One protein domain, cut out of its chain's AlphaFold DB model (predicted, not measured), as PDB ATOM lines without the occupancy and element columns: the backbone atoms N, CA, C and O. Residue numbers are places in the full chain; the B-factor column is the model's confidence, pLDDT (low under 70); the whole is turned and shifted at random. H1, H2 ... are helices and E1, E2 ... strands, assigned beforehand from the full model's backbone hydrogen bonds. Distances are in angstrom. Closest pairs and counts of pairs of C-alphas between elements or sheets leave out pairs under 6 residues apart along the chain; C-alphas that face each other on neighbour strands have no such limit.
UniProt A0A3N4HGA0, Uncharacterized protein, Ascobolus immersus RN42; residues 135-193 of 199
ATOM      1  N   SER A 135     -59.374  46.153 -21.843       66.50
ATOM      2  CA  SER A 135     -59.999  46.620 -20.601       66.50
ATOM      3  C   SER A 135     -61.427  47.110 -20.819       66.50
ATOM      4  O   SER A 135     -62.334  46.705 -20.092       66.50
ATOM      5  N   ASP A 136     -61.640  47.928 -21.847       73.62
ATOM      6  CA  ASP A 136     -62.930  48.564 -22.112       73.62
ATOM      7  C   ASP A 136     -63.934  47.545 -22.647       73.62
ATOM      8  O   ASP A 136     -65.110  47.547 -22.270       73.62
ATOM      9  N   GLU A 137     -63.464  46.621 -23.486       73.50
ATOM     10  CA  GLU A 137     -64.289  45.524 -23.981       73.50
ATOM     11  C   GLU A 137     -64.684  44.564 -22.851       73.50
ATOM     12  O   GLU A 137     -65.854  44.185 -22.759       73.50
ATOM     13  N   LEU A 138     -63.756  44.225 -21.950       73.94
ATOM     14  CA  LEU A 138     -64.049  43.393 -20.783       73.94
ATOM     15  C   LEU A 138     -65.054  44.076 -19.850       73.94
ATOM     16  O   LEU A 138     -66.034  43.454 -19.437       73.94
ATOM     17  N   GLN A 139     -64.847  45.354 -19.538       76.12
ATOM     18  CA  GLN A 139     -65.729  46.099 -18.643       76.12
ATOM     19  C   GLN A 139     -67.132  46.246 -19.238       76.12
ATOM     20  O   GLN A 139     -68.131  46.037 -18.543       76.12
ATOM     21  N   ARG A 140     -67.220  46.486 -20.550       77.38
ATOM     22  CA  ARG A 140     -68.486  46.479 -21.288       77.38
ATOM     23  C   ARG A 140     -69.135  45.097 -21.297       77.38
ATOM     24  O   ARG A 140     -70.344  45.003 -21.103       77.38
ATOM     25  N   ALA A 141     -68.366  44.026 -21.488       75.50
ATOM     26  CA  ALA A 141     -68.884  42.661 -21.469       75.50
ATOM     27  C   ALA A 141     -69.456  42.294 -20.093       75.50
ATOM     28  O   ALA A 141     -70.551  41.740 -20.025       75.50
ATOM     29  N   ILE A 142     -68.771  42.662 -19.007       76.06
ATOM     30  CA  ILE A 142     -69.254  42.472 -17.632       76.06
ATOM     31  C   ILE A 142     -70.539  43.276 -17.400       76.06
ATOM     32  O   ILE A 142     -71.518  42.741 -16.879       76.06
ATOM     33  N   GLN A 143     -70.580  44.537 -17.836       80.94
ATOM     34  CA  GLN A 143     -71.765  45.382 -17.689       80.94
ATOM     35  C   GLN A 143     -72.977  44.793 -18.428       80.94
ATOM     36  O   GLN A 143     -74.050  44.656 -17.844       80.94
ATOM     37  N   LEU A 144     -72.796  44.348 -19.675       79.56
ATOM     38  CA  LEU A 144     -73.838  43.671 -20.459       79.56
ATOM     39  C   LEU A 144     -74.224  42.304 -19.858       79.56
ATOM     40  O   LEU A 144     -75.391  41.901 -19.883       79.56
ATOM     41  N   ALA A 145     -73.267  41.591 -19.260       73.44
ATOM     42  CA  ALA A 145     -73.508  40.341 -18.543       73.44
ATOM     43  C   ALA A 145     -74.310  40.539 -17.247       73.44
ATOM     44  O   ALA A 145     -74.941  39.587 -16.787       73.44
ATOM     45  N   HIS A 146     -74.427  41.762 -16.726       75.50
ATOM     46  CA  HIS A 146     -75.293  42.092 -15.587       75.50
ATOM     47  C   HIS A 146     -76.544  42.900 -15.955       75.50
ATOM     48  O   HIS A 146     -77.479  42.949 -15.163       75.50
ATOM     49  N   ASP A 147     -76.626  43.445 -17.167       81.19
ATOM     50  CA  ASP A 147     -77.830  44.118 -17.654       81.19
ATOM     51  C   ASP A 147     -78.945  43.099 -17.955       81.19
ATOM     52  O   ASP A 147     -78.814  42.242 -18.832       81.19
ATOM     53  N   GLU A 148     -80.032  43.150 -17.188       72.06
ATOM     54  CA  GLU A 148     -81.208  42.281 -17.334       72.06
ATOM     55  C   GLU A 148     -82.121  42.668 -18.506       72.06
ATOM     56  O   GLU A 148     -83.004  41.898 -18.890       72.06
ATOM     57  N   THR A 149     -81.952  43.871 -19.048       79.12
ATOM     58  CA  THR A 149     -82.761  44.398 -20.155       79.12
ATOM     59  C   THR A 149     -82.084  44.223 -21.506       79.12
ATOM     60  O   THR A 149     -82.718  44.408 -22.546       79.12
ATOM     61  N   TYR A 150     -80.810  43.836 -21.500       78.62
ATOM     62  CA  TYR A 150     -80.042  43.662 -22.713       78.62
ATOM     63  C   TYR A 150     -80.555  42.478 -23.538       78.62
ATOM     64  O   TYR A 150     -80.486  41.317 -23.132       78.62
ATOM     65  N   ILE A 151     -81.041  42.792 -24.738       75.00
ATOM     66  CA  ILE A 151     -81.421  41.812 -25.753       75.00
ATOM     67  C   ILE A 151     -80.257  41.681 -26.727       75.00
ATOM     68  O   ILE A 151     -79.812  42.664 -27.322       75.00
ATOM     69  N   ILE A 152     -79.783  40.452 -26.920       72.44
ATOM     70  CA  ILE A 152     -78.703  40.176 -27.862       72.44
ATOM     71  C   ILE A 152     -79.189  40.507 -29.280       72.44
ATOM     72  O   ILE A 152     -80.202  39.957 -29.725       72.44
ATOM     73  N   PRO A 153     -78.479  41.369 -30.027       75.12
ATOM     74  CA  PRO A 153     -78.870  41.683 -31.389       75.12
ATOM     75  C   PRO A 153     -78.810  40.436 -32.294       75.12
ATOM     76  O   PRO A 153     -77.974  39.548 -32.093       75.12
ATOM     77  N   PRO A 154     -79.616  40.382 -33.366       70.88
ATOM     78  CA  PRO A 154     -79.670  39.218 -34.252       70.88
ATOM     79  C   PRO A 154     -78.361  38.977 -35.028       70.88
ATOM     80  O   PRO A 154     -78.082  37.855 -35.444       70.88
ATOM     81  N   GLY A 155     -77.541  40.013 -35.232       78.62
ATOM     82  CA  GLY A 155     -76.260  39.914 -35.942       78.62
ATOM     83  C   GLY A 155     -75.237  39.003 -35.243       78.62
ATOM     84  O   GLY A 155     -74.802  38.022 -35.847       78.62
ATOM     85  N   PRO A 156     -74.845  39.294 -33.987       74.62
ATOM     86  CA  PRO A 156     -73.997  38.421 -33.172       74.62
ATOM     87  C   PRO A 156     -74.477  36.967 -33.106       74.62
ATOM     88  O   PRO A 156     -73.658  36.062 -33.248       74.62
ATOM     89  N   MET A 157     -75.788  36.744 -32.972       69.75
ATOM     90  CA  MET A 157     -76.367  35.397 -32.953       69.75
ATOM     91  C   MET A 157     -76.109  34.636 -34.257       69.75
ATOM     92  O   MET A 157     -75.522  33.558 -34.230       69.75
ATOM     93  N   LYS A 158     -76.442  35.236 -35.408       76.62
ATOM     94  CA  LYS A 158     -76.194  34.618 -36.721       76.62
ATOM     95  C   LYS A 158     -74.711  34.331 -36.953       76.62
ATOM     96  O   LYS A 158     -74.369  33.318 -37.556       76.62
ATOM     97  N   ARG A 159     -73.816  35.206 -36.482       77.88
ATOM     98  CA  ARG A 159     -72.366  34.975 -36.582       77.88
ATOM     99  C   ARG A 159     -71.922  33.772 -35.753       77.88
ATOM    100  O   ARG A 159     -71.113  32.995 -36.250       77.88
ATOM    101  N   MET A 160     -72.458  33.597 -34.545       71.44
ATOM    102  CA  MET A 160     -72.186  32.419 -33.716       71.44
ATOM    103  C   MET A 160     -72.652  31.135 -34.415       71.44
ATOM    104  O   MET A 160     -71.873  30.194 -34.533       71.44
ATOM    105  N   ASP A 161     -73.870  31.130 -34.962       73.62
ATOM    106  CA  ASP A 161     -74.417  29.973 -35.680       73.62
ATOM    107  C   ASP A 161     -73.553  29.596 -36.893       73.62
ATOM    108  O   ASP A 161     -73.236  28.425 -37.094       73.62
ATOM    109  N   ILE A 162     -73.097  30.589 -37.665       77.50
ATOM    110  CA  ILE A 162     -72.186  30.374 -38.800       77.50
ATOM    111  C   ILE A 162     -70.834  29.811 -38.333       77.50
ATOM    112  O   ILE A 162     -70.265  28.951 -39.007       77.50
ATOM    113  N   LEU A 163     -70.299  30.278 -37.201       74.56
ATOM    114  CA  LEU A 163     -69.027  29.787 -36.652       74.56
ATOM    115  C   LEU A 163     -69.125  28.337 -36.162       74.56
ATOM    116  O   LEU A 163     -68.184  27.569 -36.371       74.56
ATOM    117  N   VAL A 164     -70.260  27.964 -35.566       70.88
ATOM    118  CA  VAL A 164     -70.556  26.585 -35.151       70.88
ATOM    119  C   VAL A 164     -70.746  25.679 -36.371       70.88
ATOM    120  O   VAL A 164     -70.132  24.619 -36.444       70.88
ATOM    121  N   GLN A 165     -71.539  26.103 -37.364       74.56
ATOM    122  CA  GLN A 165     -71.794  25.327 -38.589       74.56
ATOM    123  C   GLN A 165     -70.533  25.091 -39.421       74.56
ATOM    124  O   GLN A 165     -70.387  24.042 -40.038       74.56
ATOM    125  N   ARG A 166     -69.607  26.055 -39.439       72.31
ATOM    126  CA  ARG A 166     -68.318  25.928 -40.136       72.31
ATOM    127  C   ARG A 166     -67.282  25.115 -39.349       72.31
ATOM    128  O   ARG A 166     -66.100  25.207 -39.666       72.31
ATOM    129  N   GLU A 167     -67.707  24.390 -38.308       62.06
ATOM    130  CA  GLU A 167     -66.901  23.547 -37.407       62.06
ATOM    131  C   GLU A 167     -65.683  24.238 -36.768       62.06
ATOM    132  O   GLU A 167     -64.840  23.592 -36.147       62.06
ATOM    133  N   ARG A 168     -65.592  25.572 -36.848       60.53
ATOM    134  CA  ARG A 168     -64.479  26.322 -36.249       60.53
ATOM    135  C   ARG A 168     -64.534  26.300 -34.725       60.53
ATOM    136  O   ARG A 168     -63.509  26.501 -34.083       60.53
ATOM    137  N   PHE A 169     -65.710  26.040 -34.158       62.25
ATOM    138  CA  PHE A 169     -65.925  25.869 -32.729       62.25
ATOM    139  C   PHE A 169     -66.805  24.647 -32.468       62.25
ATOM    140  O   PHE A 169     -67.936  24.570 -32.941       62.25
ATOM    141  N   ARG A 170     -66.317  23.720 -31.634       69.31
ATOM    142  CA  ARG A 170     -67.118  22.622 -31.064       69.31
ATOM    143  C   ARG A 170     -67.949  23.126 -29.885       69.31
ATOM    144  O   ARG A 170     -67.804  22.659 -28.760       69.31
ATOM    145  N   LEU A 171     -68.775  24.132 -30.132       69.94
ATOM    146  CA  LEU A 171     -69.666  24.701 -29.132       69.94
ATOM    147  C   LEU A 171     -71.098  24.363 -29.532       69.94
ATOM    148  O   LEU A 171     -71.504  24.642 -30.656       69.94
ATOM    149  N   ASN A 172     -71.874  23.787 -28.616       76.12
ATOM    150  CA  ASN A 172     -73.318  23.738 -28.796       76.12
ATOM    151  C   ASN A 172     -73.882  25.126 -28.419       76.12
ATOM    152  O   ASN A 172     -73.800  25.496 -27.243       76.12
ATOM    153  N   PRO A 173     -74.421  25.901 -29.377       73.62
ATOM    154  CA  PRO A 173     -74.851  27.275 -29.135       73.62
ATOM    155  C   PRO A 173     -75.988  27.333 -28.113       73.62
ATOM    156  O   PRO A 173     -75.994  28.217 -27.264       73.62
ATOM    157  N   ASP A 174     -76.892  26.350 -28.113       78.19
ATOM    158  CA  ASP A 174     -77.992  26.299 -27.151       78.19
ATOM    159  C   ASP A 174     -77.468  26.124 -25.714       78.19
ATOM    160  O   ASP A 174     -77.938  26.793 -24.797       78.19
ATOM    161  N   LEU A 175     -76.454  25.271 -25.509       78.75
ATOM    162  CA  LEU A 175     -75.841  25.077 -24.186       78.75
ATOM    163  C   LEU A 175     -75.076  26.313 -23.714       78.75
ATOM    164  O   LEU A 175     -75.092  26.620 -22.523       78.75
ATOM    165  N   PHE A 176     -74.425  27.026 -24.633       81.00
ATOM    166  CA  PHE A 176     -73.730  28.269 -24.318       81.00
ATOM    167  C   PHE A 176     -74.697  29.332 -23.792       81.00
ATOM    168  O   PHE A 176     -74.466  29.903 -22.726       81.00
ATOM    169  N   TRP A 177     -75.814  29.550 -24.491       80.25
ATOM    170  CA  TRP A 177     -76.817  30.528 -24.073       80.25
ATOM    171  C   TRP A 177     -77.503  30.136 -22.762       80.25
ATOM    172  O   TRP A 177     -77.673  30.989 -21.889       80.25
ATOM    173  N   LEU A 178     -77.820  28.848 -22.576       81.62
ATOM    174  CA  LEU A 178     -78.351  28.335 -21.307       81.62
ATOM    175  C   LEU A 178     -77.371  28.552 -20.143       81.62
ATOM    176  O   LEU A 178     -77.778  29.021 -19.080       81.62
ATOM    177  N   GLY A 179     -76.081  28.260 -20.342       80.06
ATOM    178  CA  GLY A 179     -75.035  28.494 -19.339       80.06
ATOM    179  C   GLY A 179     -74.831  29.977 -19.013       80.06
ATOM    180  O   GLY A 179     -74.535  30.318 -17.872       80.06
ATOM    181  N   ALA A 180     -75.065  30.861 -19.984       79.75
ATOM    182  CA  ALA A 180     -75.036  32.313 -19.808       79.75
ATOM    183  C   ALA A 180     -76.314  32.886 -19.155       79.75
ATOM    184  O   ALA A 180     -76.452  34.105 -19.044       79.75
ATOM    185  N   GLY A 181     -77.254  32.033 -18.734       83.69
ATOM    186  CA  GLY A 181     -78.486  32.453 -18.070       83.69
ATOM    187  C   GLY A 181     -79.561  32.976 -19.020       83.69
ATOM    188  O   GLY A 181     -80.423  33.736 -18.586       83.69
ATOM    189  N   TYR A 182     -79.537  32.597 -20.299       83.88
ATOM    190  CA  TYR A 182     -80.606  32.905 -21.251       83.88
ATOM    191  C   TYR A 182     -81.575  31.730 -21.391       83.88
ATOM    192  O   TYR A 182     -81.201  30.565 -21.278       83.88
ATOM    193  N   THR A 183     -82.836  32.037 -21.680       84.94
ATOM    194  CA  THR A 183     -83.883  31.065 -21.994       84.94
ATOM    195  C   THR A 183     -84.438  31.318 -23.390       84.94
ATOM    196  O   THR A 183     -84.536  32.462 -23.838       84.94
ATOM    197  N   LYS A 184     -84.793  30.238 -24.092       84.88
ATOM    198  CA  LYS A 184     -85.365  30.302 -25.438       84.88
ATOM    199  C   LYS A 184     -86.885  30.401 -25.342       84.88
ATOM    200  O   LYS A 184     -87.549  29.504 -24.819       84.88
ATOM    201  N   LEU A 185     -87.429  31.496 -25.851       83.88
ATOM    202  CA  LEU A 185     -88.859  31.759 -25.927       83.88
ATOM    203  C   LEU A 185     -89.528  30.879 -27.004       83.88
ATOM    204  O   LEU A 185     -88.855  30.382 -27.914       83.88
ATOM    205  N   PRO A 186     -90.862  30.691 -26.949       79.94
ATOM    206  CA  PRO A 186     -91.601  29.916 -27.953       79.94
ATOM    207  C   PRO A 186     -91.490  30.468 -29.381       79.94
ATOM    208  O   PRO A 186     -91.657  29.720 -30.337       79.94
ATOM    209  N   ASP A 187     -91.209  31.764 -29.515       85.06
ATOM    210  CA  ASP A 187     -90.993  32.460 -30.788       85.06
ATOM    211  C   ASP A 187     -89.559  32.292 -31.337       85.06
ATOM    212  O   ASP A 187     -89.232  32.817 -32.400       85.06
ATOM    213  N   GLY A 188     -88.698  31.559 -30.624       79.81
ATOM    214  CA  GLY A 188     -87.314  31.290 -31.006       79.81
ATOM    215  C   GLY A 188     -86.305  32.356 -30.574       79.81
ATOM    216  O   GLY A 188     -85.109  32.156 -30.804       79.81
ATOM    217  N   ARG A 189     -86.737  33.450 -29.931       81.38
ATOM    218  CA  ARG A 189     -85.830  34.470 -29.383       81.38
ATOM    219  C   ARG A 189     -85.203  34.009 -28.067       81.38
ATOM    220  O   ARG A 189     -85.763  33.175 -27.360       81.38
ATOM    221  N   TRP A 190     -84.042  34.568 -27.737       80.62
ATOM    222  CA  TRP A 190     -83.369  34.333 -26.460       80.62
ATOM    223  C   TRP A 190     -83.512  35.552 -25.559       80.62
ATOM    224  O   TRP A 190     -83.248  36.676 -25.984       80.62
ATOM    225  N   GLU A 191     -83.912  35.316 -24.317       82.81
ATOM    226  CA  GLU A 191     -84.083  36.346 -23.296       82.81
ATOM    227  C   GLU A 191     -83.299  35.964 -22.044       82.81
ATOM    228  O   GLU A 191     -83.225  34.789 -21.681       82.81
ATOM    229  N   LYS A 192     -82.685  36.945 -21.387       83.31
ATOM    230  CA  LYS A 192     -81.918  36.720 -20.166       83.31
ATOM    231  C   LYS A 192     -82.868  36.472 -18.998       83.31
ATOM    232  O   LYS A 192     -83.777  37.262 -18.752       83.31
ATOM    233  N   VAL A 193     -82.666  35.375 -18.275       81.69
ATOM    234  CA  VAL A 193     -83.460  35.044 -17.091       81.69
ATOM    235  C   VAL A 193     -83.151  36.085 -16.024       81.69
ATOM    236  O   VAL A 193     -82.061  36.095 -15.454       81.69
TER     237      VAL A 193
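Overview. This is residues 135 to 193 of the 199 residues of an uncharacterized protein of Ascobolus immersus RN42 (UniProt A0A3N4HGA0). One helix, H1, is an arm whose residues 135 to 143 stick out from a small, loosely joined body made of H2, H3 and a two-stranded hairpin, E1 and E2. H3 is the part beside the hairpin, H2 runs at a steep angle to H3, and residues 147 to 153 lead from H1 to H2. The printed part has 59 residues, with three named helices and two named strands that follow each other along the chain as H1, H2, H3, E1, E2; E1 and E2 make an antiparallel sheet, and the class is mostly helix. It is only just compact, close to loose, with a radius of gyration of the C-alphas of 12.3 A and spans of 32 by 30 by 20 A.

Along the chain. Find C-alpha 135 at (-59.999, 46.620, -20.601); from there H1 runs 16.7 A to residue 146. H2, residues 154 to 165, covers 16.5 A. H3, residues 173 to 179, starts with C-alpha 173 at (-74.851, 27.275, -29.135). Then come E1, residues 182 to 184, and E2, residues 190 to 192, ending with C-alpha 192 at (-81.918, 36.720, -20.166).

Arrangement. H1 and H2 are apart, and so are H1 and H3. With its residues 160 to 164 alone, H2 only just touches H3, with 3 pairs of C-alphas within 8 A; the closest C-alphas, of Asp 161 and Pro 173, are 7.1 A apart. Their lines make a steep tilt of 65 degrees, opposite ways. The closest C-alphas of H3 and E1, of Trp 177 and Thr 183, are 7.4 A apart. In the hairpin E1 and E2, look at N 183 and O 191, within hydrogen-bond range at 2.8 A. Every O i to N i+4 pair is within range in H1, H2 and H3.

Size, cuts and confidence. The C-alphas farthest apart, of Ser 135 and Pro 186, are 36.5 A apart. The printed part has no cut and no long link. The model's pLDDT is under 70 at residues 135, 157 and 167 to 171.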